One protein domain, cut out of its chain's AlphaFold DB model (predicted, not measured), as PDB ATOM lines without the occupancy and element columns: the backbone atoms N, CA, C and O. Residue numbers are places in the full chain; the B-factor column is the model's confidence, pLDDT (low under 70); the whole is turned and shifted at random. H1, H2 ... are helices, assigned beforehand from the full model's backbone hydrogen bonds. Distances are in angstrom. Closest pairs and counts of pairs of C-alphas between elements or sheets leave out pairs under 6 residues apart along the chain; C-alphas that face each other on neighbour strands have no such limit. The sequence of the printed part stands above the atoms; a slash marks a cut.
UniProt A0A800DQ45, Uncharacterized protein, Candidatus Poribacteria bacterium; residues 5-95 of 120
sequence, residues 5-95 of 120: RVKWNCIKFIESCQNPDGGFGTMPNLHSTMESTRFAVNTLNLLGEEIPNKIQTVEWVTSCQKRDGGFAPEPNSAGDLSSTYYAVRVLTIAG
ATOM      1  N   ARG A   5      -3.747 -26.221   6.428       95.81
ATOM      2  CA  ARG A   5      -3.046 -25.606   5.299       95.81
ATOM      3  C   ARG A   5      -2.973 -24.094   5.476       95.81
ATOM      4  O   ARG A   5      -1.925 -23.507   5.214       95.81
ATOM      5  N   VAL A   6      -4.050 -23.468   5.954       95.50
ATOM      6  CA  VAL A   6      -4.049 -22.040   6.313       95.50
ATOM      7  C   VAL A   6      -3.028 -21.771   7.418       95.50
ATOM      8  O   VAL A   6      -2.178 -20.901   7.242       95.50
ATOM      9  N   LYS A   7      -3.039 -22.561   8.502       96.62
ATOM     10  CA  LYS A   7      -2.062 -22.446   9.595       96.62
ATOM     11  C   LYS A   7      -0.623 -22.551   9.078       96.62
ATOM     12  O   LYS A   7       0.189 -21.682   9.382       96.62
ATOM     13  N   TRP A   8      -0.318 -23.563   8.260       97.69
ATOM     14  CA  TRP A   8       1.022 -23.755   7.691       97.69
ATOM     15  C   TRP A   8       1.476 -22.560   6.838       97.69
ATOM     16  O   TRP A   8       2.590 -22.071   7.013       97.69
ATOM     17  N   ASN A   9       0.604 -22.046   5.963       97.94
ATOM     18  CA  ASN A   9       0.919 -20.886   5.123       97.94
ATOM     19  C   ASN A   9       1.197 -19.632   5.967       97.94
ATOM     20  O   ASN A   9       2.129 -18.887   5.667       97.94
ATOM     21  N   CYS A  10       0.415 -19.407   7.030       97.50
ATOM     22  CA  CYS A  10       0.627 -18.292   7.951       97.50
ATOM     23  C   CYS A  10       1.991 -18.377   8.643       97.50
ATOM     24  O   CYS A  10       2.713 -17.384   8.672       97.50
ATOM     25  N   ILE A  11       2.364 -19.557   9.152       98.31
ATOM     26  CA  ILE A  11       3.660 -19.768   9.814       98.31
ATOM     27  C   ILE A  11       4.800 -19.481   8.837       98.31
ATOM     28  O   ILE A  11       5.689 -18.698   9.154       98.31
ATOM     29  N   LYS A  12       4.738 -20.035   7.620       98.44
ATOM     30  CA  LYS A  12       5.784 -19.831   6.607       98.44
ATOM     31  C   LYS A  12       5.944 -18.372   6.205       98.44
ATOM     32  O   LYS A  12       7.066 -17.907   6.025       98.44
ATOM     33  N   PHE A  13       4.836 -17.641   6.095       98.56
ATOM     34  CA  PHE A  13       4.887 -16.207   5.841       98.56
ATOM     35  C   PHE A  13       5.572 -15.451   6.988       98.56
ATOM     36  O   PHE A  13       6.492 -14.675   6.731       98.56
ATOM     37  N   ILE A  14       5.186 -15.713   8.243       98.56
ATOM     38  CA  ILE A  14       5.799 -15.080   9.422       98.56
ATOM     39  C   ILE A  14       7.300 -15.385   9.498       98.56
ATOM     40  O   ILE A  14       8.093 -14.466   9.682       98.56
ATOM     41  N   GLU A  15       7.700 -16.645   9.305       98.44
ATOM     42  CA  GLU A  15       9.110 -17.055   9.286       98.44
ATOM     43  C   GLU A  15       9.909 -16.286   8.223       98.44
ATOM     44  O   GLU A  15      11.001 -15.803   8.506       98.44
ATOM     45  N   SER A  16       9.351 -16.098   7.021       98.50
ATOM     46  CA  SER A  16      10.008 -15.321   5.957       98.50
ATOM     47  C   SER A  16      10.123 -13.818   6.237       98.50
ATOM     48  O   SER A  16      10.838 -13.121   5.520       98.50
ATOM     49  N   CYS A  17       9.426 -13.312   7.256       98.75
ATOM     50  CA  CYS A  17       9.526 -11.921   7.689       98.75
ATOM     51  C   CYS A  17      10.614 -11.710   8.752       98.75
ATOM     52  O   CYS A  17      10.875 -10.558   9.096       98.75
ATOM     53  N   GLN A  18      11.226 -12.775   9.286       98.69
ATOM     54  CA  GLN A  18      12.316 -12.644  10.250       98.69
ATOM     55  C   GLN A  18      13.619 -12.255   9.547       98.69
ATOM     56  O   GLN A  18      14.031 -12.886   8.573       98.69
ATOM     57  N   ASN A  19      14.287 -11.233  10.072       98.56
ATOM     58  CA  ASN A  19      15.565 -10.751   9.573       98.56
ATOM     59  C   ASN A  19      16.745 -11.384  10.335       98.56
ATOM     60  O   ASN A  19      16.568 -11.883  11.449       98.56
ATOM     61  N   PRO A  20      17.976 -11.327   9.785       98.06
ATOM     62  CA  PRO A  20      19.174 -11.846  10.454       98.06
ATOM     63  C   PRO A  20      19.501 -11.187  11.800       98.06
ATOM     64  O   PRO A  20      20.302 -11.722  12.559       98.06
ATOM     65  N   ASP A  21      18.920 -10.019  12.080       97.75
ATOM     66  CA  ASP A  21      19.065  -9.323  13.358       97.75
ATOM     67  C   ASP A  21      18.165  -9.903  14.464       97.75
ATOM     68  O   ASP A  21      18.312  -9.510  15.614       97.75
ATOM     69  N   GLY A  22      17.263 -10.836  14.133       97.94
ATOM     70  CA  GLY A  22      16.334 -11.497  15.052       97.94
ATOM     71  C   GLY A  22      14.940 -10.868  15.119       97.94
ATOM     72  O   GLY A  22      14.003 -11.528  15.589       97.94
ATOM     73  N   GLY A  23      14.783  -9.631  14.639       98.44
ATOM     74  CA  GLY A  23      13.499  -8.941  14.541       98.44
ATOM     75  C   GLY A  23      12.714  -9.327  13.285       98.44
ATOM     76  O   GLY A  23      13.187 -10.087  12.438       98.44
ATOM     77  N   PHE A  24      11.487  -8.819  13.167       98.81
ATOM     78  CA  PHE A  24      10.608  -9.090  12.024       98.81
ATOM     79  C   PHE A  24      10.207  -7.803  11.312       98.81
ATOM     80  O   PHE A  24       9.927  -6.796  11.964       98.81
ATOM     81  N   GLY A  25      10.124  -7.860   9.984       98.50
ATOM     82  CA  GLY A  25       9.489  -6.838   9.151       98.50
ATOM     83  C   GLY A  25       7.990  -7.083   8.950       98.50
ATOM     84  O   GLY A  25       7.470  -8.158   9.246       98.50
ATOM     85  N   THR A  26       7.277  -6.092   8.406       97.69
ATOM     86  CA  THR A  26       5.858  -6.247   8.015       97.69
ATOM     87  C   THR A  26       5.678  -7.169   6.806       97.69
ATOM     88  O   THR A  26       4.603  -7.733   6.604       97.69
ATOM     89  N   MET A  27       6.726  -7.303   5.991       97.69
ATOM     90  CA  MET A  27       6.829  -8.189   4.836       97.69
ATOM     91  C   MET A  27       8.275  -8.693   4.722       97.69
ATOM     92  O   MET A  27       9.184  -8.052   5.263       97.69
ATOM     93  N   PRO A  28       8.521  -9.789   3.981       98.31
ATOM     94  CA  PRO A  28       9.874 -10.265   3.728       98.31
ATOM     95  C   PRO A  28      10.769  -9.168   3.145       98.31
ATOM     96  O   PRO A  28      10.362  -8.446   2.231       98.31
ATOM     97  N   ASN A  29      12.006  -9.089   3.639       95.12
ATOM     98  CA  ASN A  29      13.029  -8.103   3.262       95.12
ATOM     99  C   ASN A  29      12.770  -6.654   3.713       95.12
ATOM    100  O   ASN A  29      13.539  -5.764   3.348       95.12
ATOM    101  N   LEU A  30      11.717  -6.388   4.493       98.19
ATOM    102  CA  LEU A  30      11.568  -5.103   5.177       98.19
ATOM    103  C   LEU A  30      12.273  -5.125   6.532       98.19
ATOM    104  O   LEU A  30      12.386  -6.166   7.172       98.19
ATOM    105  N   HIS A  31      12.745  -3.954   6.960       97.75
ATOM    106  CA  HIS A  31      13.489  -3.797   8.205       97.75
ATOM    107  C   HIS A  31      12.667  -4.211   9.430       97.75
ATOM    108  O   HIS A  31      11.436  -4.114   9.447       97.75
ATOM    109  N   SER A  32      13.377  -4.659  10.462       98.56
ATOM    110  CA  SER A  32      12.784  -5.076  11.724       98.56
ATOM    111  C   SER A  32      12.192  -3.889  12.478       98.56
ATOM    112  O   SER A  32      12.853  -2.867  12.648       98.56
ATOM    113  N   THR A  33      10.962  -4.036  12.973       98.56
ATOM    114  CA  THR A  33      10.341  -3.060  13.883       98.56
ATOM    115  C   THR A  33       9.761  -3.759  15.103       98.56
ATOM    116  O   THR A  33       9.395  -4.939  15.055       98.56
ATOM    117  N   MET A  34       9.657  -3.033  16.219       98.69
ATOM    118  CA  MET A  34       9.130  -3.581  17.471       98.69
ATOM    119  C   MET A  34       7.675  -4.029  17.302       98.69
ATOM    120  O   MET A  34       7.266  -5.072  17.812       98.69
ATOM    121  N   GLU A  35       6.903  -3.266  16.528       98.56
ATOM    122  CA  GLU A  35       5.516  -3.578  16.191       98.56
ATOM    123  C   GLU A  35       5.397  -4.881  15.387       98.56
ATOM    124  O   GLU A  35       4.674  -5.794  15.795       98.56
ATOM    125  N   SER A  36       6.141  -5.001  14.285       98.69
ATOM    126  CA  SER A  36       6.133  -6.193  13.428       98.69
ATOM    127  C   SER A  36       6.612  -7.433  14.180       98.69
ATOM    128  O   SER A  36       5.974  -8.485  14.117       98.69
ATOM    129  N   THR A  37       7.674  -7.291  14.975       98.75
ATOM    130  CA  THR A  37       8.199  -8.349  15.851       98.75
ATOM    131  C   THR A  37       7.138  -8.824  16.839       98.75
ATOM    132  O   THR A  37       6.905 -10.025  16.985       98.75
ATOM    133  N   ARG A  38       6.410  -7.896  17.468       98.69
ATOM    134  CA  ARG A  38       5.306  -8.234  18.371       98.69
ATOM    135  C   ARG A  38       4.143  -8.909  17.654       98.69
ATOM    136  O   ARG A  38       3.565  -9.840  18.215       98.69
ATOM    137  N   PHE A  39       3.776  -8.480  16.445       98.62
ATOM    138  CA  PHE A  39       2.727  -9.152  15.672       98.62
ATOM    139  C   PHE A  39       3.117 -10.579  15.288       98.62
ATOM    140  O   PHE A  39       2.306 -11.487  15.477       98.62
ATOM    141  N   ALA A  40       4.348 -10.792  14.824       98.69
ATOM    142  CA  ALA A  40       4.870 -12.114  14.493       98.69
ATOM    143  C   ALA A  40       4.827 -13.056  15.705       98.69
ATOM    144  O   ALA A  40       4.172 -14.099  15.661       98.69
ATOM    145  N   VAL A  41       5.436 -12.641  16.821       98.62
ATOM    146  CA  VAL A  41       5.516 -13.438  18.056       98.62
ATOM    147  C   VAL A  41       4.131 -13.741  18.633       98.62
ATOM    148  O   VAL A  41       3.845 -14.885  18.983       98.62
ATOM    149  N   ASN A  42       3.234 -12.751  18.689       98.44
ATOM    150  CA  ASN A  42       1.868 -12.981  19.162       98.44
ATOM    151  C   ASN A  42       1.106 -13.955  18.264       98.44
ATOM    152  O   ASN A  42       0.358 -14.789  18.770       98.44
ATOM    153  N   THR A  43       1.263 -13.837  16.945       98.31
ATOM    154  CA  THR A  43       0.552 -14.703  16.001       98.31
ATOM    155  C   THR A  43       1.030 -16.144  16.131       98.31
ATOM    156  O   THR A  43       0.198 -17.041  16.218       98.31
ATOM    157  N   LEU A  44       2.342 -16.373  16.245       98.06
ATOM    158  CA  LEU A  44       2.904 -17.703  16.504       98.06
ATOM    159  C   LEU A  44       2.382 -18.286  17.825       98.06
ATOM    160  O   LEU A  44       1.873 -19.406  17.838       98.06
ATOM    161  N   ASN A  45       2.374 -17.493  18.899       97.25
ATOM    162  CA  ASN A  45       1.839 -17.916  20.193       97.25
ATOM    163  C   ASN A  45       0.345 -18.293  20.124       97.25
ATOM    164  O   ASN A  45      -0.065 -19.309  20.678       97.25
ATOM    165  N   LEU A  46      -0.474 -17.519  19.401       96.62
ATOM    166  CA  LEU A  46      -1.893 -17.837  19.178       96.62
ATOM    167  C   LEU A  46      -2.095 -19.112  18.350       96.62
ATOM    168  O   LEU A  46      -3.099 -19.803  18.519       96.62
ATOM    169  N   LEU A  47      -1.155 -19.427  17.458       95.94
ATOM    170  CA  LEU A  47      -1.150 -20.661  16.675       95.94
ATOM    171  C   LEU A  47      -0.574 -21.860  17.451       95.94
ATOM    172  O   LEU A  47      -0.670 -22.985  16.954       95.94
ATOM    173  N   GLY A  48      -0.034 -21.644  18.656       95.56
ATOM    174  CA  GLY A  48       0.629 -22.668  19.465       95.56
ATOM    175  C   GLY A  48       1.998 -23.076  18.918       95.56
ATOM    176  O   GLY A  48       2.381 -24.232  19.063       95.56
ATOM    177  N   GLU A  49       2.688 -22.157  18.245       96.94
ATOM    178  CA  GLU A  49       3.992 -22.370  17.618       96.94
ATOM    179  C   GLU A  49       5.101 -21.619  18.359       96.94
ATOM    180  O   GLU A  49       4.865 -20.602  19.018       96.94
ATOM    181  N   GLU A  50       6.331 -22.111  18.223       96.69
ATOM    182  CA  GLU A  50       7.509 -21.476  18.805       96.69
ATOM    183  C   GLU A  50       7.985 -20.265  17.989       96.69
ATOM    184  O   GLU A  50       7.733 -20.141  16.790       96.69
ATOM    185  N   ILE A  51       8.718 -19.365  18.651       97.88
ATOM    186  CA  ILE A  51       9.375 -18.231  17.994       97.88
ATOM    187  C   ILE A  51      10.616 -18.752  17.244       97.88
ATOM    188  O   ILE A  51      11.519 -19.295  17.897       97.88
ATOM    189  N   PRO A  52      10.726 -18.568  15.915       96.81
ATOM    190  CA  PRO A  52      11.934 -18.930  15.184       96.81
ATOM    191  C   PRO A  52      13.102 -18.057  15.653       96.81
ATOM    192  O   PRO A  52      12.930 -16.874  15.936       96.81
ATOM    193  N   ASN A  53      14.289 -18.651  15.797       97.06
ATOM    194  CA  ASN A  53      15.485 -17.969  16.310       97.06
ATOM    195  C   ASN A  53      15.226 -17.160  17.599       97.06
ATOM    196  O   ASN A  53      15.764 -16.069  17.772       97.06
ATOM    197  N   LYS A  54      14.409 -17.701  18.518       96.94
ATOM    198  CA  LYS A  54      13.935 -17.031  19.746       96.94
ATOM    199  C   LYS A  54      15.003 -16.219  20.486       96.94
ATOM    200  O   LYS A  54      14.709 -15.124  20.949       96.94
ATOM    201  N   ILE A  55      16.220 -16.753  20.611       96.31
ATOM    202  CA  ILE A  55      17.333 -16.075  21.295       96.31
ATOM    203  C   ILE A  55      17.676 -14.754  20.594       96.31
ATOM    204  O   ILE A  55      17.707 -13.721  21.251       96.31
ATOM    205  N   GLN A  56      17.818 -14.764  19.266       97.81
ATOM    206  CA  GLN A  56      18.098 -13.560  18.478       97.81
ATOM    207  C   GLN A  56      16.943 -12.559  18.568       97.81
ATOM    208  O   GLN A  56      17.172 -11.362  18.682       97.81
ATOM    209  N   THR A  57      15.690 -13.027  18.596       98.50
ATOM    210  CA  THR A  57      14.537 -12.142  18.829       98.50
ATOM    211  C   THR A  57      14.606 -11.460  20.196       98.50
ATOM    212  O   THR A  57      14.343 -10.262  20.295       98.50
ATOM    213  N   VAL A  58      14.978 -12.186  21.256       98.00
ATOM    214  CA  VAL A  58      15.152 -11.607  22.598       98.00
ATOM    215  C   VAL A  58      16.300 -10.597  22.613       98.00
ATOM    216  O   VAL A  58      16.138  -9.510  23.168       98.00
ATOM    217  N   GLU A  59      17.430 -10.913  21.982       97.38
ATOM    218  CA  GLU A  59      18.578 -10.007  21.858       97.38
ATOM    219  C   GLU A  59      18.200  -8.723  21.108       97.38
ATOM    220  O   GLU A  59      18.473  -7.623  21.591       97.38
ATOM    221  N   TRP A  60      17.484  -8.847  19.988       98.31
ATOM    222  CA  TRP A  60      17.000  -7.717  19.198       98.31
ATOM    223  C   TRP A  60      16.068  -6.806  20.001       98.31
ATOM    224  O   TRP A  60      16.284  -5.593  20.068       98.31
ATOM    225  N   VAL A  61      15.068  -7.377  20.682       98.25
ATOM    226  CA  VAL A  61      14.138  -6.608  21.529       98.25
ATOM    227  C   VAL A  61      14.881  -5.927  22.677       98.25
ATOM    228  O   VAL A  61      14.625  -4.760  22.968       98.25
ATOM    229  N   THR A  62      15.836  -6.620  23.299       97.06
ATOM    230  CA  THR A  62      16.655  -6.064  24.386       97.06
ATOM    231  C   THR A  62      17.541  -4.919  23.893       97.06
ATOM    232  O   THR A  62      17.706  -3.927  24.597       97.06
ATOM    233  N   SER A  63      18.041  -4.980  22.656       97.25
ATOM    234  CA  SER A  63      18.821  -3.887  22.052       97.25
ATOM    235  C   SER A  63      18.019  -2.590  21.858       97.25
ATOM    236  O   SER A  63      18.597  -1.506  21.751       97.25
ATOM    237  N   CYS A  64      16.685  -2.679  21.861       97.81
ATOM    238  CA  CYS A  64      15.788  -1.527  21.799       97.81
ATOM    239  C   CYS A  64      15.509  -0.906  23.181       97.81
ATOM    240  O   CYS A  64      14.833   0.125  23.255       97.81
ATOM    241  N   GLN A  65      15.992  -1.510  24.273       96.94
ATOM    242  CA  GLN A  65      15.767  -1.014  25.627       96.94
ATOM    243  C   GLN A  65      16.570   0.266  25.904       96.94
ATOM    244  O   GLN A  65      17.717   0.437  25.483       96.94
ATOM    245  N   LYS A  66      15.955   1.200  26.627       95.69
ATOM    246  CA  LYS A  66      16.529   2.480  27.039       95.69
ATOM    247  C   LYS A  66      16.973   2.423  28.500       95.69
ATOM    248  O   LYS A  66      16.566   1.557  29.269       95.69
ATOM    249  N   ARG A  67      17.810   3.388  28.896       92.50
ATOM    250  CA  ARG A  67      18.370   3.475  30.259       92.50
ATOM    251  C   ARG A  67      17.314   3.672  31.349       92.50
ATOM    252  O   ARG A  67      17.569   3.326  32.491       92.50
ATOM    253  N   ASP A  68      16.170   4.246  30.999       91.94
ATOM    254  CA  ASP A  68      15.023   4.450  31.891       91.94
ATOM    255  C   ASP A  68      14.089   3.224  31.962       91.94
ATOM    256  O   ASP A  68      13.060   3.273  32.630       91.94
ATOM    257  N   GLY A  69      14.434   2.126  31.279       92.75
ATOM    258  CA  GLY A  69      13.648   0.896  31.215       92.75
ATOM    259  C   GLY A  69      12.587   0.868  30.110       92.75
ATOM    260  O   GLY A  69      12.043  -0.204  29.844       92.75
ATOM    261  N   GLY A  70      12.314   1.994  29.439       96.62
ATOM    262  CA  GLY A  70      11.437   2.035  28.268       96.62
ATOM    263  C   GLY A  70      12.053   1.336  27.053       96.62
ATOM    264  O   GLY A  70      13.240   1.013  27.042       96.62
ATOM    265  N   PHE A  71      11.262   1.117  26.003       98.31
ATOM    266  CA  PHE A  71      11.750   0.555  24.739       98.31
ATOM    267  C   PHE A  71      11.427   1.462  23.561       98.31
ATOM    268  O   PHE A  71      10.431   2.186  23.559       98.31
ATOM    269  N   ALA A  72      12.289   1.394  22.557       98.31
ATOM    270  CA  ALA A  72      12.178   2.116  21.303       98.31
ATOM    271  C   ALA A  72      11.632   1.217  20.174       98.31
ATOM    272  O   ALA A  72      11.711  -0.011  20.284       98.31
ATOM    273  N   PRO A  73      11.075   1.798  19.097       98.06
ATOM    274  CA  PRO A  73      10.516   1.034  17.979       98.06
ATOM    275  C   PRO A  73      11.584   0.291  17.167       98.06
ATOM    276  O   PRO A  73      11.283  -0.719  16.529       98.06
ATOM    277  N   GLU A  74      12.819   0.781  17.212       97.19
ATOM    278  CA  GLU A  74      14.003   0.205  16.579       97.19
ATOM    279  C   GLU A  74      15.268   0.577  17.378       97.19
ATOM    280  O   GLU A  74      15.253   1.562  18.138       97.19
ATOM    281  N   PRO A  75      16.385  -0.155  17.215       95.75
ATOM    282  CA  PRO A  75      17.641   0.188  17.870       95.75
ATOM    283  C   PRO A  75      18.067   1.633  17.573       95.75
ATOM    284  O   PRO A  75      17.905   2.137  16.467       95.75
ATOM    285  N   ASN A  76      18.651   2.305  18.565       92.69
ATOM    286  CA  ASN A  76      19.131   3.695  18.473       92.69
ATOM    287  C   ASN A  76      18.056   4.787  18.290       92.69
ATOM    288  O   ASN A  76      18.415   5.959  18.191       92.69
ATOM    289  N   SER A  77      16.764   4.456  18.332       94.75
ATOM    290  CA  SER A  77      15.684   5.454  18.329       94.75
ATOM    291  C   SER A  77      15.232   5.848  19.751       94.75
ATOM    292  O   SER A  77      15.751   5.352  20.768       94.75
ATOM    293  N   ALA A  78      14.330   6.831  19.841       96.62
ATOM    294  CA  ALA A  78      13.758   7.290  21.105       96.62
ATOM    295  C   ALA A  78      12.735   6.278  21.643       96.62
ATOM    296  O   ALA A  78      12.013   5.653  20.873       96.62
ATOM    297  N   GLY A  79      12.686   6.123  22.968       97.19
ATOM    298  CA  GLY A  79      11.703   5.256  23.611       97.19
ATOM    299  C   GLY A  79      10.292   5.830  23.514       97.19
ATOM    300  O   GLY A  79      10.108   7.047  23.565       97.19
ATOM    301  N   ASP A  80       9.300   4.951  23.418       97.94
ATOM    302  CA  ASP A  80       7.889   5.325  23.447       97.94
ATOM    303  C   ASP A  80       7.038   4.268  24.175       97.94
ATOM    304  O   ASP A  80       7.467   3.137  24.434       97.94
ATOM    305  N   LEU A  81       5.815   4.650  24.546       98.06
ATOM    306  CA  LEU A  81       4.922   3.799  25.333       98.06
ATOM    307  C   LEU A  81       4.461   2.548  24.568       98.06
ATOM    308  O   LEU A  81       4.348   1.470  25.158       98.06
ATOM    309  N   SER A  82       4.200   2.676  23.269       98.31
ATOM    310  CA  SER A  82       3.728   1.578  22.422       98.31
ATOM    311  C   SER A  82       4.816   0.520  22.277       98.31
ATOM    312  O   SER A  82       4.579  -0.654  22.557       98.31
ATOM    313  N   SER A  83       6.029   0.948  21.934       98.38
ATOM    314  CA  SER A  83       7.212   0.101  21.811       98.38
ATOM    315  C   SER A  83       7.564  -0.577  23.135       98.38
ATOM    316  O   SER A  83       7.869  -1.768  23.149       98.38
ATOM    317  N   THR A  84       7.413   0.129  24.259       98.12
ATOM    318  CA  THR A  84       7.553  -0.447  25.608       98.12
ATOM    319  C   THR A  84       6.565  -1.587  25.845       98.12
ATOM    320  O   THR A  84       6.959  -2.687  26.236       98.12
ATOM    321  N   TYR A  85       5.280  -1.372  25.559       98.25
ATOM    322  CA  TYR A  85       4.273  -2.426  25.673       98.25
ATOM    323  C   TYR A  85       4.572  -3.609  24.735       98.25
ATOM    324  O   TYR A  85       4.465  -4.768  25.147       98.25
ATOM    325  N   TYR A  86       4.964  -3.340  23.487       98.56
ATOM    326  CA  TYR A  86       5.273  -4.374  22.503       98.56
ATOM    327  C   TYR A  86       6.461  -5.242  22.925       98.56
ATOM    328  O   TYR A  86       6.338  -6.468  22.918       98.56
ATOM    329  N   ALA A  87       7.552  -4.621  23.368       98.31
ATOM    330  CA  ALA A  87       8.741  -5.312  23.848       98.31
ATOM    331  C   ALA A  87       8.429  -6.228  25.035       98.31
ATOM    332  O   ALA A  87       8.733  -7.420  25.001       98.31
ATOM    333  N   VAL A  88       7.737  -5.706  26.055       97.12
ATOM    334  CA  VAL A  88       7.344  -6.494  27.235       97.12
ATOM    335  C   VAL A  88       6.481  -7.687  26.832       97.12
ATOM    336  O   VAL A  88       6.656  -8.783  27.366       97.12
ATOM    337  N   ARG A  89       5.570  -7.514  25.864       97.69
ATOM    338  CA  ARG A  89       4.760  -8.626  25.349       97.69
ATOM    339  C   ARG A  89       5.598  -9.701  24.666       97.69
ATOM    340  O   ARG A  89       5.378 -10.876  24.956       97.69
ATOM    341  N   VAL A  90       6.554  -9.322  23.819       98.25
ATOM    342  CA  VAL A  90       7.458 -10.281  23.164       98.25
ATOM    343  C   VAL A  90       8.280 -11.042  24.200       98.25
ATOM    344  O   VAL A  90       8.291 -12.270  24.178       98.25
ATOM    345  N   LEU A  91       8.907 -10.334  25.142       97.19
ATOM    346  CA  LEU A  91       9.733 -10.943  26.186       97.19
ATOM    347  C   LEU A  91       8.920 -11.905  27.063       97.19
ATOM    348  O   LEU A  91       9.368 -13.022  27.316       97.19
ATOM    349  N   THR A  92       7.689 -11.531  27.425       96.38
ATOM    350  CA  THR A  92       6.777 -12.391  28.199       96.38
ATOM    351  C   THR A  92       6.507 -13.715  27.481       96.38
ATOM    352  O   THR A  92       6.598 -14.774  28.096       96.38
ATOM    353  N   ILE A  93       6.202 -13.676  26.179       96.31
ATOM    354  CA  ILE A  93       5.949 -14.888  25.381       96.31
ATOM    355  C   ILE A  93       7.233 -15.703  25.199       96.31
ATOM    356  O   ILE A  93       7.204 -16.929  25.267       96.31
ATOM    357  N   ALA A  94       8.374 -15.039  25.015       94.50
ATOM    358  CA  ALA A  94       9.667 -15.701  24.888       94.50
ATOM    359  C   ALA A  94      10.152 -16.359  26.197       94.50
ATOM    360  O   ALA A  94      11.135 -17.106  26.169       94.50
ATOM    361  N   GLY A  95       9.490 -16.097  27.331       89.62
ATOM    362  CA  GLY A  95       9.922 -16.544  28.656       89.62
ATOM    363  C   GLY A  95      11.154 -15.790  29.165       89.62
ATOM    364  O   GLY A  95      11.944 -16.342  29.923       89.62
TER     365      GLY A  95
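This is residues 5 to 95 of the 120 residues of an uncharacterized protein of Candidatus Poribacteria bacterium (UniProt A0A800DQ45). Three helices, H2, H3 and H4, make a small triangular cluster in which H4 packs on both H2 and H3, while H1 packs on H2 by only a few residues, near Ile 14 and Ala 40. H1 reaches toward one end of the long axis, and the loop around Asp 68 makes the other. The 91 printed residues hold four named helices, H1 to H4 in order, and no named strand: all helix. The whole is compact, radius of gyration of the C-alphas 12.4 A, yet elongated, 44 by 25 by 20 A.

H2, residues 34 to 47, touches H4, residues 81 to 94, at Arg 38 and Val 90, closest C-alphas 5.6 A apart, the same way at 37 degrees, only just steep. H3, residues 54 to 63, forms a hairpin with H4, C-alphas of Val 61 and Ala 87 closest at 6.0 A, at a shallow tilt of 27 degrees. H1, residues 5 to 16, forms a hairpin with H2; they only just touch, with 3 pairs of C-alphas within 8 A, Ile 14 and Ala 40 closest at 5.9 A. H1 is apart from H3 and H4. In the four helices every O i to N i+4 pair is within hydrogen-bond range.

H2 spans 20.0 A, H4 20.1 A, H1 16.6 A and H3 14.2 A. C-alpha 5 is at (-3.046, -25.606, 5.299), C-alpha 94 at (9.667, -15.701, 24.888).

The farthest C-alphas, Arg 5 and Asp 68, are 44.0 A apart. The links H1 to H2 and H3 to H4 are long. The printed part has no cut; no printed residue is under 70 in pLDDT.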